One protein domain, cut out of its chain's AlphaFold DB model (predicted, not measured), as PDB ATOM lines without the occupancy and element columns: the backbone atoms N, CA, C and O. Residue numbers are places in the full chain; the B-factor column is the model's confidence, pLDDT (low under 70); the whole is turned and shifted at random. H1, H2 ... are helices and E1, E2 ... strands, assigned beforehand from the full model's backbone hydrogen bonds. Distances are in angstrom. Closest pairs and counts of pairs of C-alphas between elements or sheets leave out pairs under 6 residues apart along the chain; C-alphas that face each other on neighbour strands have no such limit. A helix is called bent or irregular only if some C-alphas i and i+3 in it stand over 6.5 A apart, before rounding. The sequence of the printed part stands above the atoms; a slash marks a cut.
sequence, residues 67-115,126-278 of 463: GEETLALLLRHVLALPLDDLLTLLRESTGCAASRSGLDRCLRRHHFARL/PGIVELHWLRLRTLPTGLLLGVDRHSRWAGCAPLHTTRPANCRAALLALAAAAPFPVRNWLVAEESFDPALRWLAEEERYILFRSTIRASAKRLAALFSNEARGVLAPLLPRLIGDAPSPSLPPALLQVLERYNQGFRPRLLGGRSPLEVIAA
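AT A GLANCE: This is residues 67 to 115 and 126 to 278 of the 463 residues of the protein "DNA-binding MarR family transcriptional regulator" of Azoarcus indigens (UniProt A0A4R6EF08). A small, strongly twisted sheet of four strands lies in the middle, with H4 and H6 packed over one face and H7 packed on H4. H1, H2, H3 and H8 gather away from H4 and H6, H1 and H8 grazing the sheet, and H9 touches H8 near its end. The printed part has 202 residues with nine named helices and four named strands, in the order H1 H2 H3 E1 E2 E3 H4 E4 H5 H6 H7 H8 H9; the class is mixed, helices and strands. The sheet, in the order E3 E2 E1 E4, is mixed. The whole is compact, with a radius of gyration of the C-alphas of 16.6 A and spans of 49 by 42 by 28 A.

HOW THE PARTS SIT: H1, residues 67 to 79, touches H2, residues 83 to 94, at a steep tilt of 49 degrees, closest at the C-alphas of Ala 72 and Leu 90, 7.0 A. With residues 83 to 87 alone, H2 touches H3, residues 100 to 109, closest at C-alphas 87 and 100, 6.7 A. E1, residues 128 to 134, E2, residues 143 to 148, and E3, residues 154 to 158, form a meander, each strand the antiparallel neighbour of the one before; N 132 and O 145 are 2.9 A apart, N 155 and O 146 2.9 A, both within hydrogen-bond range. H4, residues 164 to 177, is on the sheet at a height of 7.4 A. E4, residues 184 to 187, is parallel to E1, with N 131 and O 186 2.8 A apart; E3, H4 and E4 are a split strand-helix-strand unit, E2 and E1 between its strands, with a right-handed crossover. H5, residues 194 to 199, is not on the sheet. H6, residues 202 to 223, is on the same face as H4, making two layers, helices on one face of a sheet; C-alphas 167 and 212, their closest, are 6.0 A apart. H7, residues 225 to 239, touches H4, closest at C-alphas 239 and 169, 4.9 A. H8, residues 249 to 260, touches H2, closest at C-alphas 254 and 93, 5.9 A, and H9, residues 272 to 277, closest at C-alphas 259 and 272, 5.0 A. Every O i to N i+4 pair is within hydrogen-bond range in H1, H2, H4, H8 and H9, against 5 of 6 in H3, 10 of 18 in H6, 0 of 2 in H5 and 5 of 11 in H7; the O i to N i+3 counts are 2 of 3 in H5 and 7 of 12 in H7.

IN THESE COORDINATES: H1 begins at C-alpha 67 (7.598, -51.550, -15.039) and is 17.6 A long. E1 measures 19.2 A, H4 20.0 A and H7 20.0 A. H6, 31.2 A, has a kink of 33 degrees near residue 217. H5, H6 and H7 are irregular: C-alphas 195 and 198 are 7.3 A apart, 218 and 221 7.2 A, 233 and 236 7.1 A. H9 ends at C-alpha 277 (32.690, -31.690, -24.325).

THE WHOLE: The C-alphas of Ser 101 and Val 230, the two farthest apart, are 50.2 A apart. Residues 116 to 125 are not printed, and C-alphas 115 and 126 are 22.6 A apart across the cut. Of the links printed whole, H8 to H9 is long. Mean pLDDT of the printed part is 70.3; residues 188 to 212 and 219 to 250 are among those under 70.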
ATOM      1  N   GLY A  67       6.699 -52.700 -15.212       65.25
ATOM      2  CA  GLY A  67       7.598 -51.550 -15.039       65.25
ATOM      3  C   GLY A  67       8.746 -51.509 -16.058       65.25
ATOM      4  O   GLY A  67       9.100 -50.435 -16.531       65.25
ATOM      5  N   GLU A  68       9.272 -52.668 -16.458       75.56
ATOM      6  CA  GLU A  68      10.336 -52.794 -17.464       75.56
ATOM      7  C   GLU A  68       9.794 -52.593 -18.883       75.56
ATOM      8  O   GLU A  68      10.436 -51.916 -19.678       75.56
ATOM      9  N   GLU A  69       8.591 -53.101 -19.196       75.81
ATOM     10  CA  GLU A  69       7.894 -52.750 -20.442       75.81
ATOM     11  C   GLU A  69       7.640 -51.234 -20.495       75.81
ATOM     12  O   GLU A  69       7.938 -50.601 -21.506       75.81
ATOM     13  N   THR A  70       7.185 -50.619 -19.395       71.94
ATOM     14  CA  THR A  70       6.985 -49.161 -19.334       71.94
ATOM     15  C   THR A  70       8.291 -48.391 -19.570       71.94
ATOM     16  O   THR A  70       8.319 -47.453 -20.368       71.94
ATOM     17  N   LEU A  71       9.380 -48.787 -18.903       75.25
ATOM     18  CA  LEU A  71      10.696 -48.161 -19.041       75.25
ATOM     19  C   LEU A  71      11.252 -48.326 -20.463       75.25
ATOM     20  O   LEU A  71      11.742 -47.362 -21.044       75.25
ATOM     21  N   ALA A  72      11.115 -49.512 -21.060       80.00
ATOM     22  CA  ALA A  72      11.527 -49.774 -22.434       80.00
ATOM     23  C   ALA A  72      10.828 -48.841 -23.435       80.00
ATOM     24  O   ALA A  72      11.478 -48.286 -24.319       80.00
ATOM     25  N   LEU A  73       9.519 -48.637 -23.270       76.56
ATOM     26  CA  LEU A  73       8.711 -47.766 -24.125       76.56
ATOM     27  C   LEU A  73       9.065 -46.282 -23.922       76.56
ATOM     28  O   LEU A  73       9.219 -45.556 -24.903       76.56
ATOM     29  N   LEU A  74       9.287 -45.851 -22.673       75.00
ATOM     30  CA  LEU A  74       9.773 -44.507 -22.330       75.00
ATOM     31  C   LEU A  74      11.110 -44.200 -23.019       75.00
ATOM     32  O   LEU A  74      11.230 -43.187 -23.704       75.00
ATOM     33  N   LEU A  75      12.104 -45.079 -22.872       78.44
ATOM     34  CA  LEU A  75      13.445 -44.873 -23.431       78.44
ATOM     35  C   LEU A  75      13.430 -44.927 -24.961       78.44
ATOM     36  O   LEU A  75      14.091 -44.124 -25.619       78.44
ATOM     37  N   ARG A  76      12.638 -45.837 -25.538       81.62
ATOM     38  CA  ARG A  76      12.455 -45.958 -26.987       81.62
ATOM     39  C   ARG A  76      11.858 -44.695 -27.608       81.62
ATOM     40  O   ARG A  76      12.338 -44.272 -28.656       81.62
ATOM     41  N   HIS A  77      10.845 -44.111 -26.966       74.56
ATOM     42  CA  HIS A  77      10.199 -42.863 -27.390       74.56
ATOM     43  C   HIS A  77      11.144 -41.663 -27.259       74.56
ATOM     44  O   HIS A  77      11.395 -40.951 -28.226       74.56
ATOM     45  N   VAL A  78      11.715 -41.466 -26.068       73.69
ATOM     46  CA  VAL A  78      12.411 -40.225 -25.689       73.69
ATOM     47  C   VAL A  78      13.837 -40.161 -26.249       73.69
ATOM     48  O   VAL A  78      14.269 -39.123 -26.757       73.69
ATOM     49  N   LEU A  79      14.580 -41.270 -26.187       79.12
ATOM     50  CA  LEU A  79      15.990 -41.317 -26.590       79.12
ATOM     51  C   LEU A  79      16.173 -41.723 -28.060       79.12
ATOM     52  O   LEU A  79      17.221 -41.433 -28.634       79.12
ATOM     53  N   ALA A  80      15.154 -42.338 -28.678       76.00
ATOM     54  CA  ALA A  80      15.199 -42.928 -30.022       76.00
ATOM     55  C   ALA A  80      16.301 -44.000 -30.191       76.00
ATOM     56  O   ALA A  80      16.909 -44.136 -31.254       76.00
ATOM     57  N   LEU A  81      16.556 -44.785 -29.137       77.56
ATOM     58  CA  LEU A  81      17.550 -45.862 -29.157       77.56
ATOM     59  C   LEU A  81      17.139 -47.020 -30.092       77.56
ATOM     60  O   LEU A  81      15.995 -47.496 -30.010       77.56
ATOM     61  N   PRO A  82      18.053 -47.529 -30.947       82.06
ATOM     62  CA  PRO A  82      17.898 -48.792 -31.670       82.06
ATOM     63  C   PRO A  82      17.530 -49.982 -30.766       82.06
ATOM     64  O   PRO A  82      17.650 -49.924 -29.547       82.06
ATOM     65  N   LEU A  83      17.056 -51.083 -31.363       85.44
ATOM     66  CA  LEU A  83      16.556 -52.241 -30.604       85.44
ATOM     67  C   LEU A  83      17.637 -52.891 -29.724       85.44
ATOM     68  O   LEU A  83      17.358 -53.253 -28.586       85.44
ATOM     69  N   ASP A  84      18.843 -53.066 -30.266       86.62
ATOM     70  CA  ASP A  84      19.974 -53.665 -29.555       86.62
ATOM     71  C   ASP A  84      20.511 -52.713 -28.480       86.62
ATOM     72  O   ASP A  84      20.598 -53.100 -27.321       86.62
ATOM     73  N   ASP A  85      20.752 -51.453 -28.846       85.75
ATOM     74  CA  ASP A  85      21.127 -50.350 -27.959       85.75
ATOM     75  C   ASP A  85      20.207 -50.255 -26.717       85.75
ATOM     76  O   ASP A  85      20.669 -50.229 -25.576       85.75
ATOM     77  N   LEU A  86      18.886 -50.279 -26.935       86.81
ATOM     78  CA  LEU A  86      17.868 -50.273 -25.882       86.81
ATOM     79  C   LEU A  86      17.887 -51.556 -25.034       86.81
ATOM     80  O   LEU A  86      17.693 -51.487 -23.822       86.81
ATOM     81  N   LEU A  87      18.101 -52.722 -25.652       88.44
ATOM     82  CA  LEU A  87      18.170 -54.003 -24.946       88.44
ATOM     83  C   LEU A  87      19.358 -54.046 -23.979       88.44
ATOM     84  O   LEU A  87      19.196 -54.508 -22.852       88.44
ATOM     85  N   THR A  88      20.522 -53.565 -24.416       86.44
ATOM     86  CA  THR A  88      21.736 -53.453 -23.599       86.44
ATOM     87  C   THR A  88      21.483 -52.553 -22.389       86.44
ATOM     88  O   THR A  88      21.562 -53.022 -21.254       86.44
ATOM     89  N   LEU A  89      21.032 -51.313 -22.623       83.12
ATOM     90  CA  LEU A  89      20.785 -50.329 -21.564       83.12
ATOM     91  C   LEU A  89      19.747 -50.804 -20.525       83.12
ATOM     92  O   LEU A  89      19.924 -50.583 -19.324       83.12
ATOM     93  N   LEU A  90      18.682 -51.489 -20.968       81.50
ATOM     94  CA  LEU A  90      17.678 -52.094 -20.082       81.50
ATOM     95  C   LEU A  90      18.250 -53.248 -19.253       81.50
ATOM     96  O   LEU A  90      18.010 -53.300 -18.047       81.50
ATOM     97  N   ARG A  91      18.995 -54.169 -19.878       86.00
ATOM     98  CA  ARG A  91      19.589 -55.331 -19.197       86.00
ATOM     99  C   ARG A  91      20.563 -54.899 -18.113       86.00
ATOM    100  O   ARG A  91      20.394 -55.297 -16.966       86.00
ATOM    101  N   GLU A  92      21.518 -54.045 -18.460       81.25
ATOM    102  CA  GLU A  92      22.542 -53.552 -17.535       81.25
ATOM    103  C   GLU A  92      21.934 -52.812 -16.339       81.25
ATOM    104  O   GLU A  92      22.462 -52.886 -15.231       81.25
ATOM    105  N   SER A  93      20.839 -52.072 -16.551       71.06
ATOM    106  CA  SER A  93      20.291 -51.140 -15.552       71.06
ATOM    107  C   SER A  93      19.065 -51.660 -14.793       71.06
ATOM    108  O   SER A  93      18.592 -50.996 -13.876       71.06
ATOM    109  N   THR A  94      18.529 -52.830 -15.159       73.25
ATOM    110  CA  THR A  94      17.391 -53.461 -14.452       73.25
ATOM    111  C   THR A  94      17.572 -54.953 -14.162       73.25
ATOM    112  O   THR A  94      16.753 -55.534 -13.449       73.25
ATOM    113  N   GLY A  95      18.604 -55.594 -14.723       77.56
ATOM    114  CA  GLY A  95      18.809 -57.041 -14.642       77.56
ATOM    115  C   GLY A  95      17.782 -57.871 -15.425       77.56
ATOM    116  O   GLY A  95      17.709 -59.083 -15.233       77.56
ATOM    117  N   CYS A  96      16.953 -57.257 -16.281       79.12
ATOM    118  CA  CYS A  96      15.840 -57.965 -16.916       79.12
ATOM    119  C   CYS A  96      16.315 -59.092 -17.855       79.12
ATOM    120  O   CYS A  96      17.116 -58.874 -18.768       79.12
ATOM    121  N   ALA A  97      15.734 -60.288 -17.720       81.81
ATOM    122  CA  ALA A  97      16.029 -61.457 -18.560       81.81
ATOM    123  C   ALA A  97      15.450 -61.363 -19.995       81.81
ATOM    124  O   ALA A  97      15.315 -62.362 -20.705       81.81
ATOM    125  N   ALA A  98      15.077 -60.162 -20.446       83.19
ATOM    126  CA  ALA A  98      14.470 -59.936 -21.747       83.19
ATOM    127  C   ALA A  98      15.412 -60.349 -22.891       83.19
ATOM    128  O   ALA A  98      16.586 -59.973 -22.932       83.19
ATOM    129  N   SER A  99      14.895 -61.107 -23.859       87.75
ATOM    130  CA  SER A  99      15.592 -61.404 -25.116       87.75
ATOM    131  C   SER A  99      15.290 -60.344 -26.178       87.75
ATOM    132  O   SER A  99      14.257 -59.675 -26.118       87.75
ATOM    133  N   ARG A 100      16.148 -60.225 -27.203       87.75
ATOM    134  CA  ARG A 100      15.956 -59.297 -28.337       87.75
ATOM    135  C   ARG A 100      14.576 -59.455 -28.986       87.75
ATOM    136  O   ARG A 100      13.873 -58.471 -29.189       87.75
ATOM    137  N   SER A 101      14.153 -60.698 -29.214       82.06
ATOM    138  CA  SER A 101      12.833 -61.046 -29.762       82.06
ATOM    139  C   SER A 101      11.695 -60.944 -28.734       82.06
ATOM    140  O   SER A 101      10.524 -60.979 -29.101       82.06
ATOM    141  N   GLY A 102      11.994 -60.847 -27.436       84.94
ATOM    142  CA  GLY A 102      11.034 -60.464 -26.398       84.94
ATOM    143  C   GLY A 102      10.752 -58.962 -26.430       84.94
ATOM    144  O   GLY A 102       9.593 -58.562 -26.526       84.94
ATOM    145  N   LEU A 103      11.814 -58.150 -26.438       87.06
ATOM    146  CA  LEU A 103      11.731 -56.694 -26.533       87.06
ATOM    147  C   LEU A 103      11.090 -56.249 -27.855       87.06
ATOM    148  O   LEU A 103      10.139 -55.480 -27.824       87.06
ATOM    149  N   ASP A 104      11.517 -56.786 -29.001       85.00
ATOM    150  CA  ASP A 104      10.912 -56.483 -30.307       85.00
ATOM    151  C   ASP A 104       9.403 -56.791 -30.342       85.00
ATOM    152  O   ASP A 104       8.622 -55.971 -30.821       85.00
ATOM    153  N   ARG A 105       8.956 -57.911 -29.753       79.06
ATOM    154  CA  ARG A 105       7.518 -58.220 -29.635       79.06
ATOM    155  C   ARG A 105       6.776 -57.263 -28.701       79.06
ATOM    156  O   ARG A 105       5.641 -56.915 -29.011       79.06
ATOM    157  N   CYS A 106       7.389 -56.817 -27.603       81.81
ATOM    158  CA  CYS A 106       6.829 -55.774 -26.737       81.81
ATOM    159  C   CYS A 106       6.679 -54.448 -27.506       81.81
ATOM    160  O   CYS A 106       5.578 -53.905 -27.592       81.81
ATOM    161  N   LEU A 107       7.742 -53.988 -28.173       79.25
ATOM    162  CA  LEU A 107       7.706 -52.778 -28.996       79.25
ATOM    163  C   LEU A 107       6.700 -52.893 -30.157       79.25
ATOM    164  O   LEU A 107       6.043 -51.911 -30.474       79.25
ATOM    165  N   ARG A 108       6.516 -54.070 -30.776       79.06
ATOM    166  CA  ARG A 108       5.469 -54.292 -31.800       79.06
ATOM    167  C   ARG A 108       4.061 -54.235 -31.222       79.06
ATOM    168  O   ARG A 108       3.213 -53.590 -31.830       79.06
ATOM    169  N   ARG A 109       3.820 -54.872 -30.068       74.50
ATOM    170  CA  ARG A 109       2.520 -54.867 -29.370       74.50
ATOM    171  C   ARG A 109       2.042 -53.445 -29.075       74.50
ATOM    172  O   ARG A 109       0.854 -53.172 -29.168       74.50
ATOM    173  N   HIS A 110       2.988 -52.561 -28.770       66.75
ATOM    174  CA  HIS A 110       2.747 -51.160 -28.430       66.75
ATOM    175  C   HIS A 110       3.138 -50.192 -29.562       66.75
ATOM    176  O   HIS A 110       3.257 -49.001 -29.330       66.75
ATOM    177  N   HIS A 111       3.353 -50.684 -30.786       69.38
ATOM    178  CA  HIS A 111       3.701 -49.939 -32.013       69.38
ATOM    179  C   HIS A 111       5.077 -49.216 -32.095       69.38
ATOM    180  O   HIS A 111       5.500 -48.876 -33.201       69.38
ATOM    181  N   PHE A 112       5.865 -49.122 -31.017       68.12
ATOM    182  CA  PHE A 112       7.248 -48.580 -30.973       68.12
ATOM    183  C   PHE A 112       8.338 -49.403 -31.700       68.12
ATOM    184  O   PHE A 112       9.544 -49.178 -31.533       68.12
ATOM    185  N   ALA A 113       7.955 -50.390 -32.512       70.19
ATOM    186  CA  ALA A 113       8.883 -51.237 -33.264       70.19
ATOM    187  C   ALA A 113       9.661 -50.479 -34.353       70.19
ATOM    188  O   ALA A 113      10.799 -50.837 -34.659       70.19
ATOM    189  N   ARG A 114       9.092 -49.399 -34.898       66.94
ATOM    190  CA  ARG A 114       9.840 -48.413 -35.691       66.94
ATOM    191  C   ARG A 114      10.458 -47.377 -34.752       66.94
ATOM    192  O   ARG A 114       9.954 -47.160 -33.655       66.94
ATOM    193  N   LEU A 115      11.574 -46.779 -35.155       64.38
ATOM    194  CA  LEU A 115      12.043 -45.557 -34.502       64.38
ATOM    195  C   LEU A 115      11.120 -44.397 -34.913       64.38
ATOM    196  O   LEU A 115      10.637 -44.410 -36.051       64.38
ATOM    197  N   PRO A 126      24.715 -27.454 -27.961       83.50
ATOM    198  CA  PRO A 126      23.771 -27.799 -26.890       83.50
ATOM    199  C   PRO A 126      23.062 -26.586 -26.273       83.50
ATOM    200  O   PRO A 126      23.645 -25.506 -26.150       83.50
ATOM    201  N   GLY A 127      21.826 -26.771 -25.810       76.69
ATOM    202  CA  GLY A 127      21.040 -25.747 -25.110       76.69
ATOM    203  C   GLY A 127      19.603 -25.582 -25.601       76.69
ATOM    204  O   GLY A 127      18.947 -24.617 -25.211       76.69
ATOM    205  N   ILE A 128      19.102 -26.493 -26.440       81.88
ATOM    206  CA  ILE A 128      17.720 -26.489 -26.937       81.88
ATOM    207  C   ILE A 128      17.071 -27.784 -26.455       81.88
ATOM    208  O   ILE A 128      17.138 -28.820 -27.119       81.88
ATOM    209  N   VAL A 129      16.479 -27.719 -25.262       83.44
ATOM    210  CA  VAL A 129      15.952 -28.885 -24.546       83.44
ATOM    211  C   VAL A 129      14.486 -29.100 -24.899       83.44
ATOM    212  O   VAL A 129      13.626 -28.252 -24.654       83.44
ATOM    213  N   GLU A 130      14.207 -30.261 -25.472       82.88
ATOM    214  CA  GLU A 130      12.878 -30.742 -25.805       82.88
ATOM    215  C   GLU A 130      12.248 -31.446 -24.593       82.88
ATOM    216  O   GLU A 130      12.838 -32.344 -23.993       82.88
ATOM    217  N   LEU A 131      11.063 -30.990 -24.181       81.19
ATOM    218  CA  LEU A 131      10.404 -31.381 -22.935       81.19
ATOM    219  C   LEU A 131       9.296 -32.409 -23.170       81.19
ATOM    220  O   LEU A 131       8.315 -32.137 -23.869       81.19
ATOM    221  N   HIS A 132       9.403 -33.544 -22.480       76.44
ATOM    222  CA  HIS A 132       8.432 -34.634 -22.485       76.44
ATOM    223  C   HIS A 132       7.892 -34.852 -21.066       76.44
ATOM    224  O   HIS A 132       8.587 -35.382 -20.198       76.44
ATOM    225  N   TRP A 133       6.640 -34.460 -20.810       74.06
ATOM    226  CA  TRP A 133       5.959 -34.824 -19.564       74.06
ATOM    227  C   TRP A 133       5.294 -36.193 -19.701       74.06
ATOM    228  O   TRP A 133       4.458 -36.391 -20.584       74.06
ATOM    229  N   LEU A 134       5.658 -37.125 -18.819       68.00
ATOM    230  CA  LEU A 134       5.183 -38.503 -18.802       68.00
ATOM    231  C   LEU A 134       4.533 -38.811 -17.449       68.00
ATOM    232  O   LEU A 134       5.158 -38.660 -16.402       68.00
ATOM    233  N   ARG A 135       3.287 -39.286 -17.445       62.19
ATOM    234  CA  ARG A 135       2.592 -39.739 -16.231       62.19
ATOM    235  C   ARG A 135       2.202 -41.196 -16.407       62.19
ATOM    236  O   ARG A 135       1.170 -41.494 -16.991       62.19
ATOM    237  N   LEU A 136       3.083 -42.077 -15.954       58.91
ATOM    238  CA  LEU A 136       3.001 -43.517 -16.174       58.91
ATOM    239  C   LEU A 136       2.201 -44.190 -15.055       58.91
ATOM    240  O   LEU A 136       2.489 -43.947 -13.887       58.91
ATOM    241  N   ARG A 137       1.274 -45.098 -15.389       53.78
ATOM    242  CA  ARG A 137       0.490 -45.888 -14.404       53.78
ATOM    243  C   ARG A 137       1.345 -46.659 -13.383       53.78
ATOM    244  O   ARG A 137       0.859 -46.985 -12.307       53.78
ATOM    245  N   THR A 138       2.591 -46.978 -13.728       53.06
ATOM    246  CA  THR A 138       3.557 -47.718 -12.895       53.06
ATOM    247  C   THR A 138       4.421 -46.827 -11.998       53.06
ATOM    248  O   THR A 138       5.178 -47.355 -11.186       53.06
ATOM    249  N   LEU A 139       4.316 -45.497 -12.110       54.41
ATOM    250  CA  LEU A 139       4.995 -44.543 -11.234       54.41
ATOM    251  C   LEU A 139       3.972 -43.857 -10.316       54.41
ATOM    252  O   LEU A 139       2.902 -43.472 -10.789       54.41
ATOM    253  N   PRO A 140       4.292 -43.603  -9.032       51.19
ATOM    254  CA  PRO A 140       3.411 -42.823  -8.159       51.19
ATOM    255  C   PRO A 140       3.249 -41.372  -8.643       51.19
ATOM    256  O   PRO A 140       2.303 -40.682  -8.265       51.19
ATOM    257  N   THR A 141       4.165 -40.896  -9.492       61.19
ATOM    258  CA  THR A 141       4.359 -39.483  -9.813       61.19
ATOM    259  C   THR A 141       4.592 -39.284 -11.307       61.19
ATOM    260  O   THR A 141       5.270 -40.073 -11.962       61.19
ATOM    261  N   GLY A 142       4.037 -38.193 -11.844       67.50
ATOM    262  CA  GLY A 142       4.413 -37.692 -13.163       67.50
ATOM    263  C   GLY A 142       5.865 -37.207 -13.198       67.50
ATOM    264  O   GLY A 142       6.432 -36.807 -12.184       67.50
ATOM    265  N   LEU A 143       6.449 -37.229 -14.384       75.12
ATOM    266  CA  LEU A 143       7.867 -37.064 -14.667       75.12
ATOM    267  C   LEU A 143       8.015 -36.016 -15.770       75.12
ATOM    268  O   LEU A 143       7.336 -36.109 -16.790       75.12
ATOM    269  N   LEU A 144       8.890 -35.030 -15.596       79.31
ATOM    270  CA  LEU A 144       9.321 -34.151 -16.679       79.31
ATOM    271  C   LEU A 144      10.703 -34.612 -17.143       79.31
ATOM    272  O   LEU A 144      11.672 -34.511 -16.395       79.31
ATOM    273  N   LEU A 145      10.782 -35.134 -18.365       82.06
ATOM    274  CA  LEU A 145      12.042 -35.385 -19.057       82.06
ATOM    275  C   LEU A 145      12.397 -34.183 -19.932       82.06
ATOM    276  O   LEU A 145      11.513 -33.566 -20.529       82.06
ATOM    277  N   GLY A 146      13.688 -33.888 -20.032       86.88
ATOM    278  CA  GLY A 146      14.245 -32.960 -21.011       86.88
ATOM    279  C   GLY A 146      15.328 -33.653 -21.827       86.88
ATOM    280  O   GLY A 146      16.183 -34.308 -21.236       86.88
ATOM    281  N   VAL A 147      15.303 -33.513 -23.154       87.19
ATOM    282  CA  VAL A 147      16.355 -34.021 -24.047       87.19
ATOM    283  C   VAL A 147      16.885 -32.907 -24.939       87.19
ATOM    284  O   VAL A 147      16.119 -32.270 -25.656       87.19
ATOM    285  N   ASP A 148      18.190 -32.659 -24.928       87.44
ATOM    286  CA  ASP A 148      18.798 -31.651 -25.801       87.44
ATOM    287  C   ASP A 148      18.796 -32.087 -27.276       87.44
ATOM    288  O   ASP A 148      19.076 -33.239 -27.611       87.44
ATOM    289  N   ARG A 149      18.487 -31.163 -28.188       82.62
ATOM    290  CA  ARG A 149      18.357 -31.482 -29.618       82.62
ATOM    291  C   ARG A 149      19.683 -31.627 -30.369       82.62
ATOM    292  O   ARG A 149      19.659 -32.194 -31.459       82.62
ATOM    293  N   HIS A 150      20.805 -31.163 -29.815       82.56
ATOM    294  CA  HIS A 150      22.140 -31.330 -30.404       82.56
ATOM    295  C   HIS A 150      22.848 -32.563 -29.825       82.56
ATOM    296  O   HIS A 150      23.052 -33.556 -30.517       82.56
ATOM    297  N   SER A 151      23.161 -32.521 -28.529       85.88
ATOM    298  CA  SER A 151      23.920 -33.550 -27.807       85.88
ATOM    299  C   SER A 151      23.127 -34.811 -27.482       85.88
ATOM    300  O   SER A 151      23.714 -35.831 -27.134       85.88
ATOM    301  N   ARG A 152      21.790 -34.739 -27.543       87.56
ATOM    302  CA  ARG A 152      20.866 -35.774 -27.053       87.56
ATOM    303  C   ARG A 152      20.981 -36.073 -25.554       87.56
ATOM    304  O   ARG A 152      20.350 -37.024 -25.111       87.56
ATOM    305  N   TRP A 153      21.681 -35.244 -24.766       91.12
ATOM    306  CA  TRP A 153      21.692 -35.343 -23.300       91.12
ATOM    307  C   TRP A 153      20.268 -35.406 -22.755       91.12
ATOM    308  O   TRP A 153      19.429 -34.604 -23.168       91.12
ATOM    309  N   ALA A 154      20.013 -36.328 -21.829       90.12
ATOM    310  CA  ALA A 154      18.692 -36.574 -21.270       90.12
ATOM    311  C   ALA A 154      18.688 -36.441 -19.740       90.12
ATOM    312  O   ALA A 154      19.381 -37.179 -19.040       90.12
ATOM    313  N   GLY A 155      17.871 -35.523 -19.222       87.38
ATOM    314  CA  GLY A 155      17.662 -35.293 -17.791       87.38
ATOM    315  C   GLY A 155      16.212 -35.513 -17.362       87.38
ATOM    316  O   GLY A 155      15.301 -35.568 -18.193       87.38
ATOM    317  N   CYS A 156      15.984 -35.621 -16.052       84.69
ATOM    318  CA  CYS A 156      14.663 -35.863 -15.477       84.69
ATOM    319  C   CYS A 156      14.404 -35.074 -14.181       84.69
ATOM    320  O   CYS A 156      15.324 -34.772 -13.425       84.69
ATOM    321  N   ALA A 157      13.134 -34.760 -13.916       81.00
ATOM    322  CA  ALA A 157      12.663 -34.168 -12.664       81.00
ATOM    323  C   ALA A 157      11.232 -34.645 -12.324       81.00
ATOM    324  O   ALA A 157      10.438 -34.894 -13.238       81.00
ATOM    325  N   PRO A 158      10.849 -34.765 -11.038       75.06
ATOM    326  CA  PRO A 158       9.478 -35.101 -10.656       75.06
ATOM    327  C   PRO A 158       8.513 -33.945 -10.974       75.06
ATOM    328  O   PRO A 158       8.737 -32.800 -10.588       75.06
ATOM    329  N   LEU A 159       7.397 -34.241 -11.649       72.25
ATOM    330  CA  LEU A 159       6.333 -33.280 -11.963       72.25
ATOM    331  C   LEU A 159       4.945 -33.894 -11.711       72.25
ATOM    332  O   LEU A 159       4.239 -34.349 -12.616       72.25
ATOM    333  N   HIS A 160       4.569 -33.901 -10.431       64.00
ATOM    334  CA  HIS A 160       3.387 -34.589  -9.901       64.00
ATOM    335  C   HIS A 160       2.046 -33.931 -10.263       64.00
ATOM    336  O   HIS A 160       1.045 -34.624 -10.472       64.00
ATOM    337  N   THR A 161       2.045 -32.596 -10.334       63.22
ATOM    338  CA  THR A 161       0.945 -31.731 -10.782       63.22
ATOM    339  C   THR A 161       1.542 -30.606 -11.620       63.22
ATOM    340  O   THR A 161       2.686 -30.222 -11.384       63.22
ATOM    341  N   THR A 162       0.786 -30.028 -12.549       63.12
ATOM    342  CA  THR A 162       1.263 -28.905 -13.373       63.12
ATOM    343  C   THR A 162       0.773 -27.556 -12.858       63.12
ATOM    344  O   THR A 162       0.380 -26.686 -13.632       63.12
ATOM    345  N   ARG A 163       0.769 -27.370 -11.533       68.50
ATOM    346  CA  ARG A 163       0.694 -26.024 -10.952       68.50
ATOM    347  C   ARG A 163       1.957 -25.250 -11.375       68.50
ATOM    348  O   ARG A 163       3.028 -25.859 -11.387       68.50
ATOM    349  N   PRO A 164       1.892 -23.936 -11.668       66.44
ATOM    350  CA  PRO A 164       3.058 -23.174 -12.131       66.44
ATOM    351  C   PRO A 164       4.290 -23.276 -11.216       66.44
ATOM    352  O   PRO A 164       5.408 -23.328 -11.715       66.44
ATOM    353  N   ALA A 165       4.095 -23.379  -9.894       66.25
ATOM    354  CA  ALA A 165       5.176 -23.605  -8.931       66.25
ATOM    355  C   ALA A 165       5.886 -24.959  -9.139       66.25
ATOM    356  O   ALA A 165       7.106 -25.000  -9.249       66.25
ATOM    357  N   ASN A 166       5.134 -26.056  -9.282       70.12
ATOM    358  CA  ASN A 166       5.687 -27.384  -9.563       70.12
ATOM    359  C   ASN A 166       6.380 -27.431 -10.936       70.12
ATOM    360  O   ASN A 166       7.462 -28.002 -11.056       70.12
ATOM    361  N   CYS A 167       5.798 -26.795 -11.961       72.88
ATOM    362  CA  CYS A 167       6.442 -26.655 -13.272       72.88
ATOM    363  C   CYS A 167       7.757 -25.870 -13.175       72.88
ATOM    364  O   CYS A 167       8.748 -26.285 -13.768       72.88
ATOM    365  N   ARG A 168       7.791 -24.775 -12.400       72.56
ATOM    366  CA  ARG A 168       9.013 -24.008 -12.122       72.56
ATOM    367  C   ARG A 168      10.065 -24.870 -11.431       72.56
ATOM    368  O   ARG A 168      11.174 -24.941 -11.939       72.56
ATOM    369  N   ALA A 169       9.723 -25.558 -10.342       72.62
ATOM    370  CA  ALA A 169      10.655 -26.422  -9.618       72.62
ATOM    371  C   ALA A 169      11.264 -27.514 -10.521       72.62
ATOM    372  O   ALA A 169      12.480 -27.679 -10.546       72.62
ATOM    373  N   ALA A 170      10.445 -28.194 -11.333       76.62
ATOM    374  CA  ALA A 170      10.923 -29.222 -12.262       76.62
ATOM    375  C   ALA A 170      11.825 -28.658 -13.380       76.62
ATOM    376  O   ALA A 170      12.834 -29.274 -13.721       76.62
ATOM    377  N   LEU A 171      11.504 -27.479 -13.929       78.62
ATOM    378  CA  LEU A 171      12.343 -26.802 -14.930       78.62
ATOM    379  C   LEU A 171      13.672 -26.311 -14.334       78.62
ATOM    380  O   LEU A 171      14.712 -26.467 -14.967       78.62
ATOM    381  N   LEU A 172      13.656 -25.768 -13.112       75.50
ATOM    382  CA  LEU A 172      14.867 -25.370 -12.387       75.50
ATOM    383  C   LEU A 172      15.761 -26.585 -12.081       75.50
ATOM    384  O   LEU A 172      16.970 -26.504 -12.275       75.50
ATOM    385  N   ALA A 173      15.184 -27.724 -11.682       77.31
ATOM    386  CA  ALA A 173      15.932 -28.960 -11.444       77.31
ATOM    387  C   ALA A 173      16.583 -29.512 -12.730       77.31
ATOM    388  O   ALA A 173      17.763 -29.856 -12.723       77.31
ATOM    389  N   LEU A 174      15.858 -29.517 -13.859       81.62
ATOM    390  CA  LEU A 174      16.427 -29.877 -15.167       81.62
ATOM    391  C   LEU A 174      17.549 -28.917 -15.596       81.62
ATOM    392  O   LEU A 174      18.569 -29.362 -16.115       81.62
ATOM    393  N   ALA A 175      17.384 -27.614 -15.356       79.56
ATOM    394  CA  ALA A 175      18.396 -26.602 -15.659       79.56
ATOM    395  C   ALA A 175      19.638 -26.684 -14.756       79.56
ATOM    396  O   ALA A 175      20.710 -26.245 -15.170       79.56
ATOM    397  N   ALA A 176      19.506 -27.231 -13.545       76.75
ATOM    398  CA  ALA A 176      20.626 -27.539 -12.660       76.75
ATOM    399  C   ALA A 176      21.405 -28.767 -13.154       76.75
ATOM    400  O   ALA A 176      22.628 -28.730 -13.227       76.75
ATOM    401  N   ALA A 177      20.690 -29.832 -13.535       81.31
ATOM    402  CA  ALA A 177      21.278 -31.098 -13.975       81.31
ATOM    403  C   ALA A 177      21.924 -31.045 -15.374       81.31
ATOM    404  O   ALA A 177      22.760 -31.888 -15.696       81.31
ATOM    405  N   ALA A 178      21.536 -30.089 -16.225       84.31
ATOM    406  CA  ALA A 178      22.122 -29.923 -17.552       84.31
ATOM    407  C   ALA A 178      23.606 -29.496 -17.465       84.31
ATOM    408  O   ALA A 178      23.917 -28.501 -16.814       84.31
ATOM    409  N   PRO A 179      24.547 -30.145 -18.166       85.69
ATOM    410  CA  PRO A 179      25.952 -29.713 -18.194       85.69
ATOM    411  C   PRO A 179      26.194 -28.455 -19.059       85.69
ATOM    412  O   PRO A 179      27.297 -27.922 -19.085       85.69
ATOM    413  N   PHE A 180      25.166 -27.943 -19.741       81.44
ATOM    414  CA  PHE A 180      25.198 -26.767 -20.621       81.44
ATOM    415  C   PHE A 180      24.073 -25.772 -20.255       81.44
ATOM    416  O   PHE A 180      23.086 -26.163 -19.625       81.44
ATOM    417  N   PRO A 181      24.172 -24.486 -20.642       78.31
ATOM    418  CA  PRO A 181      23.094 -23.515 -20.446       78.31
ATOM    419  C   PRO A 181      21.881 -23.818 -21.342       78.31
ATOM    420  O   PRO A 181      22.006 -23.954 -22.561       78.31
ATOM    421  N   VAL A 182      20.685 -23.896 -20.745       79.69
ATOM    422  CA  VAL A 182      19.434 -24.175 -21.472       79.69
ATOM    423  C   VAL A 182      18.825 -22.877 -22.005       79.69
ATOM    424  O   VAL A 182      18.067 -22.194 -21.322       79.69
ATOM    425  N   ARG A 183      19.158 -22.552 -23.254       75.38
ATOM    426  CA  ARG A 183      18.770 -21.316 -23.949       75.38
ATOM    427  C   ARG A 183      17.323 -21.339 -24.450       75.38
ATOM    428  O   ARG A 183      16.696 -20.290 -24.554       75.38
ATOM    429  N   ASN A 184      16.789 -22.516 -24.782       75.88
ATOM    430  CA  ASN A 184      15.416 -22.674 -25.268       75.88
ATOM    431  C   ASN A 184      14.780 -23.978 -24.755       75.88
ATOM    432  O   ASN A 184      15.439 -25.014 -24.673       75.88
ATOM    433  N   TRP A 185      13.482 -23.918 -24.457       79.94
ATOM    434  CA  TRP A 185      12.673 -25.019 -23.932       79.94
ATOM    435  C   TRP A 185      11.535 -25.339 -24.902       79.94
ATOM    436  O   TRP A 185      10.493 -24.676 -24.912       79.94
ATOM    437  N   LEU A 186      11.709 -26.380 -25.709       74.44
ATOM    438  CA  LEU A 186      10.703 -26.803 -26.675       74.44
ATOM    439  C   LEU A 186       9.754 -27.809 -26.023       74.44
ATOM    440  O   LEU A 186      10.076 -28.982 -25.879       74.44
ATOM    441  N   VAL A 187       8.554 -27.374 -25.632       71.06
ATOM    442  CA  VAL A 187       7.487 -28.312 -25.234       71.06
ATOM    443  C   VAL A 187       7.016 -29.047 -26.487       71.06
ATOM    444  O   VAL A 187       6.220 -28.487 -27.248       71.06
ATOM    445  N   ALA A 188       7.542 -30.261 -26.684       61.50
ATOM    446  CA  ALA A 188       7.475 -31.022 -27.929       61.50
ATOM    447  C   ALA A 188       6.053 -31.097 -28.485       61.50
ATOM    448  O   ALA A 188       5.096 -31.312 -27.730       61.50
ATOM    449  N   GLU A 189       5.907 -30.948 -29.801       49.62
ATOM    450  CA  GLU A 189       4.603 -30.897 -30.477       49.62
ATOM    451  C   GLU A 189       3.859 -32.247 -30.371       49.62
ATOM    452  O   GLU A 189       2.637 -32.268 -30.218       49.62
ATOM    453  N   GLU A 190       4.617 -33.344 -30.271       49.12
ATOM    454  CA  GLU A 190       4.157 -34.725 -30.070       49.12
ATOM    455  C   GLU A 190       4.827 -35.357 -28.827       49.12
ATOM    456  O   GLU A 190       5.338 -36.474 -28.868       49.12
ATOM    457  N   SER A 191       4.877 -34.641 -27.689       41.72
ATOM    458  CA  SER A 191       5.624 -35.103 -26.493       41.72
ATOM    459  C   SER A 191       5.177 -36.480 -25.970       41.72
ATOM    460  O   SER A 191       5.974 -37.176 -25.340       41.72
ATOM    461  N   PHE A 192       3.940 -36.882 -26.272       45.06
ATOM    462  CA  PHE A 192       3.430 -38.251 -26.201       45.06
ATOM    463  C   PHE A 192       3.101 -38.719 -27.626       45.06
ATOM    464  O   PHE A 192       2.200 -38.163 -28.260       45.06
ATOM    465  N   ASP A 193       3.780 -39.764 -28.100       44.28
ATOM    466  CA  ASP A 193       3.324 -40.530 -29.265       44.28
ATOM    467  C   ASP A 193       1.905 -41.070 -28.960       44.28
ATOM    468  O   ASP A 193       1.669 -41.552 -27.840       44.28
ATOM    469  N   PRO A 194       0.937 -41.002 -29.897       46.62
ATOM    470  CA  PRO A 194      -0.380 -41.617 -29.733       46.62
ATOM    471  C   PRO A 194      -0.364 -43.069 -29.227       46.62
ATOM    472  O   PRO A 194      -1.288 -43.471 -28.520       46.62
ATOM    473  N   ALA A 195       0.685 -43.839 -29.521       43.72
ATOM    474  CA  ALA A 195       0.874 -45.207 -29.060       43.72
ATOM    475  C   ALA A 195       1.316 -45.339 -27.585       43.72
ATOM    476  O   ALA A 195       1.145 -46.413 -27.008       43.72
ATOM    477  N   LEU A 196       1.813 -44.278 -26.927       47.91
ATOM    478  CA  LEU A 196       2.031 -44.284 -25.468       47.91
ATOM    479  C   LEU A 196       0.739 -44.027 -24.677       47.91
ATOM    480  O   LEU A 196       0.713 -44.319 -23.485       47.91
ATOM    481  N   ARG A 197      -0.325 -43.473 -25.284       51.38
ATOM    482  CA  ARG A 197      -1.486 -42.897 -24.562       51.38
ATOM    483  C   ARG A 197      -2.109 -43.809 -23.501       51.38
ATOM    484  O   ARG A 197      -2.430 -43.330 -22.420       51.38
ATOM    485  N   TRP A 198      -2.185 -45.114 -23.753       50.72
ATOM    486  CA  TRP A 198      -2.717 -46.102 -22.806       50.72
ATOM    487  C   TRP A 198      -1.916 -46.206 -21.487       50.72
ATOM    488  O   TRP A 198      -2.480 -46.571 -20.455       50.72
ATOM    489  N   LEU A 199      -0.625 -45.840 -21.476       47.88
ATOM    490  CA  LEU A 199       0.208 -45.753 -20.264       47.88
ATOM    491  C   LEU A 199      -0.086 -44.515 -19.405       47.88
ATOM    492  O   LEU A 199       0.392 -44.456 -18.270       47.88
ATOM    493  N   ALA A 200      -0.856 -43.555 -19.923       46.72
ATOM    494  CA  ALA A 200      -1.274 -42.347 -19.226       46.72
ATOM    495  C   ALA A 200      -2.740 -42.402 -18.761       46.72
ATOM    496  O   ALA A 200      -3.489 -43.346 -19.030       46.72
ATOM    497  N   GLU A 201      -3.122 -41.350 -18.038       48.03
ATOM    498  CA  GLU A 201      -4.503 -40.906 -17.826       48.03
ATOM    499  C   GLU A 201      -4.782 -39.842 -18.915       48.03
ATOM    500  O   GLU A 201      -4.259 -38.727 -18.806       48.03
ATOM    501  N   GLU A 202      -5.502 -40.183 -19.996       39.06
ATOM    502  CA  GLU A 202      -5.456 -39.428 -21.273       39.06
ATOM    503  C   GLU A 202      -5.837 -37.942 -21.133       39.06
ATOM    504  O   GLU A 202      -5.153 -37.057 -21.655       39.06
ATOM    505  N   GLU A 203      -6.897 -37.638 -20.388       36.47
ATOM    506  CA  GLU A 203      -7.499 -36.303 -20.357       36.47
ATOM    507  C   GLU A 203      -6.642 -35.171 -19.790       36.47
ATOM    508  O   GLU A 203      -6.787 -34.003 -20.181       36.47
ATOM    509  N   ARG A 204      -5.810 -35.478 -18.791       44.34
ATOM    510  CA  ARG A 204      -5.084 -34.457 -18.019       44.34
ATOM    511  C   ARG A 204      -4.050 -33.734 -18.886       44.34
ATOM    512  O   ARG A 204      -3.752 -32.568 -18.654       44.34
ATOM    513  N   TYR A 205      -3.567 -34.409 -19.924       44.97
ATOM    514  CA  TYR A 205      -2.431 -34.018 -20.748       44.97
ATOM    515  C   TYR A 205      -2.599 -32.681 -21.502       44.97
ATOM    516  O   TYR A 205      -1.647 -31.905 -21.593       44.97
ATOM    517  N   ILE A 206      -3.792 -32.361 -22.021       37.50
ATOM    518  CA  ILE A 206      -3.973 -31.218 -22.944       37.50
ATOM    519  C   ILE A 206      -3.794 -29.859 -22.238       37.50
ATOM    520  O   ILE A 206      -3.022 -29.022 -22.710       37.50
ATOM    521  N   LEU A 207      -4.423 -29.654 -21.071       39.47
ATOM    522  CA  LEU A 207      -4.294 -28.415 -20.275       39.47
ATOM    523  C   LEU A 207      -2.884 -28.177 -19.710       39.47
ATOM    524  O   LEU A 207      -2.574 -27.099 -19.201       39.47
ATOM    525  N   PHE A 208      -2.036 -29.200 -19.721       55.03
ATOM    526  CA  PHE A 208      -0.757 -29.173 -19.020       55.03
ATOM    527  C   PHE A 208       0.361 -28.605 -19.899       55.03
ATOM    528  O   PHE A 208       1.273 -27.942 -19.402       55.03
ATOM    529  N   ARG A 209       0.243 -28.774 -21.222       58.94
ATOM    530  CA  ARG A 209       1.205 -28.264 -22.211       58.94
ATOM    531  C   ARG A 209       1.269 -26.740 -22.212       58.94
ATOM    532  O   ARG A 209       2.364 -26.187 -22.266       58.94
ATOM    533  N   SER A 210       0.126 -26.060 -22.087       61.69
ATOM    534  CA  SER A 210       0.061 -24.597 -21.983       61.69
ATOM    535  C   SER A 210       0.721 -24.086 -20.701       61.69
ATOM    536  O   SER A 210       1.523 -23.158 -20.775       61.69
ATOM    537  N   THR A 211       0.478 -24.715 -19.547       65.38
ATOM    538  CA  THR A 211       1.081 -24.288 -18.271       65.38
ATOM    539  C   THR A 211       2.589 -24.548 -18.213       65.38
ATOM    540  O   THR A 211       3.329 -23.685 -17.737       65.38
ATOM    541  N   ILE A 212       3.080 -25.672 -18.753       69.00
ATOM    542  CA  ILE A 212       4.528 -25.924 -18.881       69.00
ATOM    543  C   ILE A 212       5.154 -24.910 -19.854       69.00
ATOM    544  O   ILE A 212       6.138 -24.268 -19.497       69.00
ATOM    545  N   ARG A 213       4.550 -24.682 -21.032       71.06
ATOM    546  CA  ARG A 213       5.023 -23.712 -22.044       71.06
ATOM    547  C   ARG A 213       5.031 -22.271 -21.509       71.06
ATOM    548  O   ARG A 213       5.995 -21.545 -21.733       71.06
ATOM    549  N   ALA A 214       4.011 -21.867 -20.752       68.81
ATOM    550  CA  ALA A 214       3.940 -20.555 -20.107       68.81
ATOM    551  C   ALA A 214       4.959 -20.405 -18.965       68.81
ATOM    552  O   ALA A 214       5.569 -19.346 -18.831       68.81
ATOM    553  N   SER A 215       5.182 -21.461 -18.174       71.00
ATOM    554  CA  SER A 215       6.220 -21.473 -17.132       71.00
ATOM    555  C   SER A 215       7.611 -21.360 -17.758       71.00
ATOM    556  O   SER A 215       8.379 -20.486 -17.372       71.00
ATOM    557  N   ALA A 216       7.906 -22.157 -18.786       71.44
ATOM    558  CA  ALA A 216       9.165 -22.094 -19.520       71.44
ATOM    559  C   ALA A 216       9.399 -20.714 -20.164       71.44
ATOM    560  O   ALA A 216      10.473 -20.144 -19.989       71.44
ATOM    561  N   LYS A 217       8.383 -20.116 -20.811       74.75
ATOM    562  CA  LYS A 217       8.492 -18.760 -21.387       74.75
ATOM    563  C   LYS A 217       8.754 -17.684 -20.323       74.75
ATOM    564  O   LYS A 217       9.539 -16.778 -20.574       74.75
ATOM    565  N   ARG A 218       8.138 -17.782 -19.136       70.44
ATOM    566  CA  ARG A 218       8.385 -16.857 -18.008       70.44
ATOM    567  C   ARG A 218       9.772 -17.022 -17.386       70.44
ATOM    568  O   ARG A 218      10.320 -16.055 -16.877       70.44
ATOM    569  N   LEU A 219      10.320 -18.237 -17.400       67.06
ATOM    570  CA  LEU A 219      11.619 -18.551 -16.801       67.06
ATOM    571  C   LEU A 219      12.790 -18.412 -17.788       67.06
ATOM    572  O   LEU A 219      13.927 -18.399 -17.340       67.06
ATOM    573  N   ALA A 220      12.542 -18.268 -19.095       66.31
ATOM    574  CA  ALA A 220      13.576 -18.178 -20.132       66.31
ATOM    575  C   ALA A 220      14.677 -17.140 -19.825       66.31
ATOM    576  O   ALA A 220      15.855 -17.445 -19.981       66.31
ATOM    577  N   ALA A 221      14.314 -15.961 -19.307       60.59
ATOM    578  CA  ALA A 221      15.278 -14.927 -18.913       60.59
ATOM    579  C   ALA A 221      16.172 -15.333 -17.720       60.59
ATOM    580  O   ALA A 221      17.313 -14.896 -17.631       60.59
ATOM    581  N   LEU A 222      15.687 -16.207 -16.831       60.50
ATOM    582  CA  LEU A 222      16.452 -16.749 -15.697       60.50
ATOM    583  C   LEU A 222      17.401 -17.890 -16.106       60.50
ATOM    584  O   LEU A 222      18.165 -18.377 -15.277       60.50
ATOM    585  N   PHE A 223      17.353 -18.333 -17.365       58.09
ATOM    586  CA  PHE A 223      18.227 -19.375 -17.909       58.09
ATOM    587  C   PHE A 223      19.309 -18.824 -18.857       58.09
ATOM    588  O   PHE A 223      19.976 -19.605 -19.539       58.09
ATOM    589  N   SER A 224      19.524 -17.500 -18.880       57.59
ATOM    590  CA  SER A 224      20.708 -16.903 -19.514       57.59
ATOM    591  C   SER A 224      21.997 -17.364 -18.819       57.59
ATOM    592  O   SER A 224      21.979 -17.774 -17.656       57.59
ATOM    593  N   ASN A 225      23.133 -17.282 -19.523       55.59
ATOM    594  CA  ASN A 225      24.440 -17.654 -18.964       55.59
ATOM    595  C   ASN A 225      24.748 -16.890 -17.665       55.59
ATOM    596  O   ASN A 225      25.214 -17.492 -16.699       55.59
ATOM    597  N   GLU A 226      24.446 -15.589 -17.635       53.75
ATOM    598  CA  GLU A 226      24.714 -14.699 -16.499       53.75
ATOM    599  C   GLU A 226      23.832 -15.045 -15.291       53.75
ATOM    600  O   GLU A 226      24.328 -15.230 -14.178       53.75
ATOM    601  N   ALA A 227      22.522 -15.213 -15.510       50.50
ATOM    602  CA  ALA A 227      21.579 -15.543 -14.444       50.50
ATOM    603  C   ALA A 227      21.850 -16.933 -13.845       50.50
ATOM    604  O   ALA A 227      21.651 -17.145 -12.646       50.50
ATOM    605  N   ARG A 228      22.336 -17.884 -14.655       54.69
ATOM    606  CA  ARG A 228      22.562 -19.274 -14.239       54.69
ATOM    607  C   ARG A 228      23.552 -19.401 -13.081       54.69
ATOM    608  O   ARG A 228      23.274 -20.153 -12.147       54.69
ATOM    609  N   GLY A 229      24.667 -18.666 -13.118       53.59
ATOM    610  CA  GLY A 229      25.678 -18.690 -12.053       53.59
ATOM    611  C   GLY A 229      25.150 -18.147 -10.722       53.59
ATOM    612  O   GLY A 229      25.362 -18.754  -9.675       53.59
ATOM    613  N   VAL A 230      24.383 -17.053 -10.775       54.84
ATOM    614  CA  VAL A 230      23.764 -16.414  -9.599       54.84
ATOM    615  C   VAL A 230      22.655 -17.287  -8.998       54.84
ATOM    616  O   VAL A 230      22.508 -17.374  -7.780       54.84
ATOM    617  N   LEU A 231      21.862 -17.950  -9.844       47.84
ATOM    618  CA  LEU A 231      20.704 -18.727  -9.403       47.84
ATOM    619  C   LEU A 231      21.057 -20.129  -8.906       47.84
ATOM    620  O   LEU A 231      20.348 -20.615  -8.029       47.84
ATOM    621  N   ALA A 232      22.118 -20.765  -9.414       51.53
ATOM    622  CA  ALA A 232      22.529 -22.125  -9.042       51.53
ATOM    623  C   ALA A 232      22.521 -22.410  -7.515       51.53
ATOM    624  O   ALA A 232      21.812 -23.335  -7.106       51.53
ATOM    625  N   PRO A 233      23.190 -21.620  -6.646       50.56
ATOM    626  CA  PRO A 233      23.157 -21.835  -5.191       50.56
ATOM    627  C   PRO A 233      21.798 -21.513  -4.541       50.56
ATOM    628  O   PRO A 233      21.525 -21.943  -3.421       50.56
ATOM    629  N   LEU A 234      20.923 -20.775  -5.229       48.22
ATOM    630  CA  LEU A 234      19.577 -20.431  -4.761       48.22
ATOM    631  C   LEU A 234      18.515 -21.457  -5.187       48.22
ATOM    632  O   LEU A 234      17.424 -21.460  -4.614       48.22
ATOM    633  N   LEU A 235      18.805 -22.351  -6.144       47.59
ATOM    634  CA  LEU A 235      17.830 -23.322  -6.657       47.59
ATOM    635  C   LEU A 235      17.189 -24.203  -5.567       47.59
ATOM    636  O   LEU A 235      15.965 -24.330  -5.607       47.59
ATOM    637  N   PRO A 236      17.913 -24.738  -4.558       47.84
ATOM    638  CA  PRO A 236      17.285 -25.511  -3.482       47.84
ATOM    639  C   PRO A 236      16.239 -24.696  -2.704       47.84
ATOM    640  O   PRO A 236      15.138 -25.176  -2.443       47.84
ATOM    641  N   ARG A 237      16.537 -23.419  -2.421       47.28
ATOM    642  CA  ARG A 237      15.619 -22.488  -1.739       47.28
ATOM    643  C   ARG A 237      14.429 -22.084  -2.620       47.28
ATOM    644  O   ARG A 237      13.346 -21.837  -2.105       47.28
ATOM    645  N   LEU A 238      14.613 -22.034  -3.943       40.38
ATOM    646  CA  LEU A 238      13.563 -21.725  -4.926       40.38
ATOM    647  C   LEU A 238      12.649 -22.919  -5.260       40.38
ATOM    648  O   LEU A 238      11.580 -22.711  -5.840       40.38
ATOM    649  N   ILE A 239      13.062 -24.145  -4.926       46.00
ATOM    650  CA  ILE A 239      12.260 -25.372  -5.056       46.00
ATOM    651  C   ILE A 239      11.332 -25.540  -3.839       46.00
ATOM    652  O   ILE A 239      10.149 -25.835  -4.024       46.00
ATOM    653  N   GLY A 240      11.842 -25.274  -2.628       46.47
ATOM    654  CA  GLY A 240      11.091 -25.312  -1.365       46.47
ATOM    655  C   GLY A 240      10.629 -26.713  -0.941       46.47
ATOM    656  O   GLY A 240      10.931 -27.704  -1.605       46.47
ATOM    657  N   ASP A 241       9.841 -26.789   0.137       39.41
ATOM    658  CA  ASP A 241       9.306 -28.040   0.716       39.41
ATOM    659  C   ASP A 241       8.172 -28.673  -0.120       39.41
ATOM    660  O   ASP A 241       7.179 -29.197   0.395       39.41
ATOM    661  N   ALA A 242       8.285 -28.619  -1.447       37.28
ATOM    662  CA  ALA A 242       7.435 -29.399  -2.327       37.28
ATOM    663  C   ALA A 242       7.683 -30.893  -2.037       37.28
ATOM    664  O   ALA A 242       8.832 -31.333  -2.127       37.28
ATOM    665  N   PRO A 243       6.647 -31.700  -1.720       38.50
ATOM    666  CA  PRO A 243       6.837 -33.116  -1.432       38.50
ATOM    667  C   PRO A 243       7.474 -33.784  -2.649       38.50
ATOM    668  O   PRO A 243       6.870 -33.826  -3.725       38.50
ATOM    669  N   SER A 244       8.709 -34.253  -2.464       42.88
ATOM    670  CA  SER A 244       9.563 -34.807  -3.510       42.88
ATOM    671  C   SER A 244       9.525 -36.335  -3.438       42.88
ATOM    672  O   SER A 244      10.305 -36.938  -2.699       42.88
ATOM    673  N   PRO A 245       8.591 -36.998  -4.144       47.75
ATOM    674  CA  PRO A 245       8.649 -38.440  -4.312       47.75
ATOM    675  C   PRO A 245       9.907 -38.780  -5.104       47.75
ATOM    676  O   PRO A 245      10.178 -38.190  -6.154       47.75
ATOM    677  N   SER A 246      10.671 -39.742  -4.599       54.12
ATOM    678  CA  SER A 246      11.874 -40.215  -5.266       54.12
ATOM    679  C   SER A 246      11.539 -40.730  -6.666       54.12
ATOM    680  O   SER A 246      10.641 -41.552  -6.868       54.12
ATOM    681  N   LEU A 247      12.289 -40.245  -7.657       61.34
ATOM    682  CA  LEU A 247      12.318 -40.894  -8.962       61.34
ATOM    683  C   LEU A 247      12.888 -42.311  -8.782       61.34
ATOM    684  O   LEU A 247      13.773 -42.493  -7.941       61.34
ATOM    685  N   PRO A 248      12.428 -43.320  -9.549       63.66
ATOM    686  CA  PRO A 248      12.976 -44.667  -9.445       63.66
ATOM    687  C   PRO A 248      14.498 -44.633  -9.652       63.66
ATOM    688  O   PRO A 248      14.928 -44.156 -10.706       63.66
ATOM    689  N   PRO A 249      15.322 -45.155  -8.722       68.81
ATOM    690  CA  PRO A 249      16.778 -45.099  -8.857       68.81
ATOM    691  C   PRO A 249      17.282 -45.714 -10.169       68.81
ATOM    692  O   PRO A 249      18.161 -45.153 -10.811       68.81
ATOM    693  N   ALA A 250      16.636 -46.786 -10.640       67.06
ATOM    694  CA  ALA A 250      16.922 -47.398 -11.938       67.06
ATOM    695  C   ALA A 250      16.718 -46.441 -13.134       67.06
ATOM    696  O   ALA A 250      17.468 -46.510 -14.099       67.06
ATOM    697  N   LEU A 251      15.744 -45.519 -13.091       73.31
ATOM    698  CA  LEU A 251      15.550 -44.526 -14.158       73.31
ATOM    699  C   LEU A 251      16.675 -43.482 -14.159       73.31
ATOM    700  O   LEU A 251      17.139 -43.093 -15.229       73.31
ATOM    701  N   LEU A 252      17.120 -43.045 -12.978       77.50
ATOM    702  CA  LEU A 252      18.265 -42.139 -12.846       77.50
ATOM    703  C   LEU A 252      19.545 -42.810 -13.362       77.50
ATOM    704  O   LEU A 252      20.199 -42.254 -14.237       77.50
ATOM    705  N   GLN A 253      19.826 -44.040 -12.924       78.56
ATOM    706  CA  GLN A 253      20.977 -44.839 -13.369       78.56
ATOM    707  C   GLN A 253      20.969 -45.107 -14.883       78.56
ATOM    708  O   GLN A 253      22.017 -45.051 -15.524       78.56
ATOM    709  N   VAL A 254      19.797 -45.354 -15.483       82.06
ATOM    710  CA  VAL A 254      19.654 -45.475 -16.944       82.06
ATOM    711  C   VAL A 254      20.052 -44.183 -17.656       82.06
ATOM    712  O   VAL A 254      20.808 -44.237 -18.624       82.06
ATOM    713  N   LEU A 255      19.537 -43.031 -17.216       85.94
ATOM    714  CA  LEU A 255      19.823 -41.747 -17.865       85.94
ATOM    715  C   LEU A 255      21.279 -41.320 -17.646       85.94
ATOM    716  O   LEU A 255      21.911 -40.799 -18.559       85.94
ATOM    717  N   GLU A 256      21.838 -41.601 -16.472       87.06
ATOM    718  CA  GLU A 256      23.247 -41.383 -16.160       87.06
ATOM    719  C   GLU A 256      24.165 -42.197 -17.084       87.06
ATOM    720  O   GLU A 256      24.976 -41.614 -17.805       87.06
ATOM    721  N   ARG A 257      23.973 -43.522 -17.157       86.50
ATOM    722  CA  ARG A 257      24.728 -44.398 -18.070       86.50
ATOM    723  C   ARG A 257      24.543 -44.005 -19.530       86.50
ATOM    724  O   ARG A 257      25.512 -44.023 -20.287       86.50
ATOM    725  N   TYR A 258      23.326 -43.612 -19.914       89.94
ATOM    726  CA  TYR A 258      23.034 -43.106 -21.251       89.94
ATOM    727  C   TYR A 258      23.843 -41.845 -21.590       89.94
ATOM    728  O   TYR A 258      24.378 -41.750 -22.689       89.94
ATOM    729  N   ASN A 259      23.953 -40.899 -20.654       90.94
ATOM    730  CA  ASN A 259      24.689 -39.651 -20.850       90.94
ATOM    731  C   ASN A 259      26.216 -39.845 -20.823       90.94
ATOM    732  O   ASN A 259      26.919 -39.216 -21.614       90.94
ATOM    733  N   GLN A 260      26.722 -40.681 -19.911       89.06
ATOM    734  CA  GLN A 260      28.155 -40.875 -19.666       89.06
ATOM    735  C   GLN A 260      28.807 -41.840 -20.664       89.06
ATOM    736  O   GLN A 260      29.693 -41.439 -21.417       89.06
ATOM    737  N   GLY A 261      28.390 -43.111 -20.651       83.19
ATOM    738  CA  GLY A 261      29.115 -44.212 -21.298       83.19
ATOM    739  C   GLY A 261      28.417 -44.831 -22.507       83.19
ATOM    740  O   GLY A 261      29.080 -45.457 -23.334       83.19
ATOM    741  N   PHE A 262      27.099 -44.667 -22.643       84.25
ATOM    742  CA  PHE A 262      26.380 -45.204 -23.795       84.25
ATOM    743  C   PHE A 262      26.707 -44.413 -25.070       84.25
ATOM    744  O   PHE A 262      26.803 -43.191 -25.046       84.25
ATOM    745  N   ARG A 263      26.838 -45.113 -26.203       84.31
ATOM    746  CA  ARG A 263      27.305 -44.555 -27.485       84.31
ATOM    747  C   ARG A 263      26.255 -44.741 -28.590       84.31
ATOM    748  O   ARG A 263      26.368 -45.680 -29.380       84.31
ATOM    749  N   PRO A 264      25.206 -43.896 -28.667       74.25
ATOM    750  CA  PRO A 264      24.176 -44.028 -29.690       74.25
ATOM    751  C   PRO A 264      24.756 -43.912 -31.098       74.25
ATOM    752  O   PRO A 264      25.524 -42.995 -31.397       74.25
ATOM    753  N   ARG A 265      24.273 -44.751 -32.021       74.88
ATOM    754  CA  ARG A 265      24.592 -44.616 -33.458       74.88
ATOM    755  C   ARG A 265      24.252 -43.224 -34.009       74.88
ATOM    756  O   ARG A 265      24.967 -42.709 -34.859       74.88
ATOM    757  N   LEU A 266      23.202 -42.596 -33.467       73.62
ATOM    758  CA  LEU A 266      22.761 -41.232 -33.787       73.62
ATOM    759  C   LEU A 266      23.818 -40.150 -33.481       73.62
ATOM    760  O   LEU A 266      23.781 -39.091 -34.095       73.62
ATOM    761  N   LEU A 267      24.752 -40.412 -32.560       77.00
ATOM    762  CA  LEU A 267      25.847 -39.507 -32.179       77.00
ATOM    763  C   LEU A 267      27.199 -39.909 -32.805       77.00
ATOM    764  O   LEU A 267      28.253 -39.426 -32.389       77.00
ATOM    765  N   GLY A 268      27.194 -40.820 -33.786       77.38
ATOM    766  CA  GLY A 268      28.413 -41.287 -34.453       77.38
ATOM    767  C   GLY A 268      29.374 -42.038 -33.525       77.38
ATOM    768  O   GLY A 268      30.583 -41.922 -33.685       77.38
ATOM    769  N   GLY A 269      28.854 -42.762 -32.526       79.56
ATOM    770  CA  GLY A 269      29.669 -43.532 -31.574       79.56
ATOM    771  C   GLY A 269      30.199 -42.739 -30.370       79.56
ATOM    772  O   GLY A 269      30.910 -43.308 -29.542       79.56
ATOM    773  N   ARG A 270      29.831 -41.461 -30.229       83.56
ATOM    774  CA  ARG A 270      30.075 -40.672 -29.011       83.56
ATOM    775  C   ARG A 270      28.920 -40.775 -28.014       83.56
ATOM    776  O   ARG A 270      27.785 -41.034 -28.417       83.56
ATOM    777  N   SER A 271      29.197 -40.567 -26.731       89.44
ATOM    778  CA  SER A 271      28.157 -40.367 -25.714       89.44
ATOM    779  C   SER A 271      27.653 -38.916 -25.704       89.44
ATOM    780  O   SER A 271      28.337 -38.022 -26.213       89.44
ATOM    781  N   PRO A 272      26.467 -38.631 -25.135       89.88
ATOM    782  CA  PRO A 272      25.971 -37.265 -25.009       89.88
ATOM    783  C   PRO A 272      26.960 -36.305 -24.335       89.88
ATOM    784  O   PRO A 272      27.150 -35.194 -24.830       89.88
ATOM    785  N   LEU A 273      27.629 -36.724 -23.250       90.25
ATOM    786  CA  LEU A 273      28.628 -35.886 -22.573       90.25
ATOM    787  C   LEU A 273      29.880 -35.644 -23.429       90.25
ATOM    788  O   LEU A 273      30.395 -34.529 -23.420       90.25
ATOM    789  N   GLU A 274      30.330 -36.617 -24.225       87.69
ATOM    790  CA  GLU A 274      31.428 -36.407 -25.182       87.69
ATOM    791  C   GLU A 274      31.052 -35.417 -26.294       87.69
ATOM    792  O   GLU A 274      31.885 -34.615 -26.712       87.69
ATOM    793  N   VAL A 275      29.799 -35.432 -26.766       85.50
ATOM    794  CA  VAL A 275      29.310 -34.448 -27.750       85.50
ATOM    795  C   VAL A 275      29.228 -33.044 -27.140       85.50
ATOM    796  O   VAL A 275      29.525 -32.070 -27.822       85.50
ATOM    797  N   ILE A 276      28.891 -32.922 -25.852       85.62
ATOM    798  CA  ILE A 276      28.924 -31.635 -25.134       85.62
ATOM    799  C   ILE A 276      30.366 -31.141 -24.961       85.62
ATOM    800  O   ILE A 276      30.642 -29.975 -25.236       85.62
ATOM    801  N   ALA A 277      31.282 -32.020 -24.544       85.69
ATOM    802  CA  ALA A 277      32.690 -31.690 -24.325       85.69
ATOM    803  C   ALA A 277      33.429 -31.309 -25.622       85.69
ATOM    804  O   ALA A 277      34.333 -30.480 -25.587       85.69
ATOM    805  N   ALA A 278      33.023 -31.868 -26.767       79.81
ATOM    806  CA  ALA A 278      33.581 -31.537 -28.080       79.81
ATOM    807  C   ALA A 278      33.211 -30.127 -28.592       79.81
ATOM    808  O   ALA A 278      33.837 -29.646 -29.535       79.81
TER     809      ALA A 278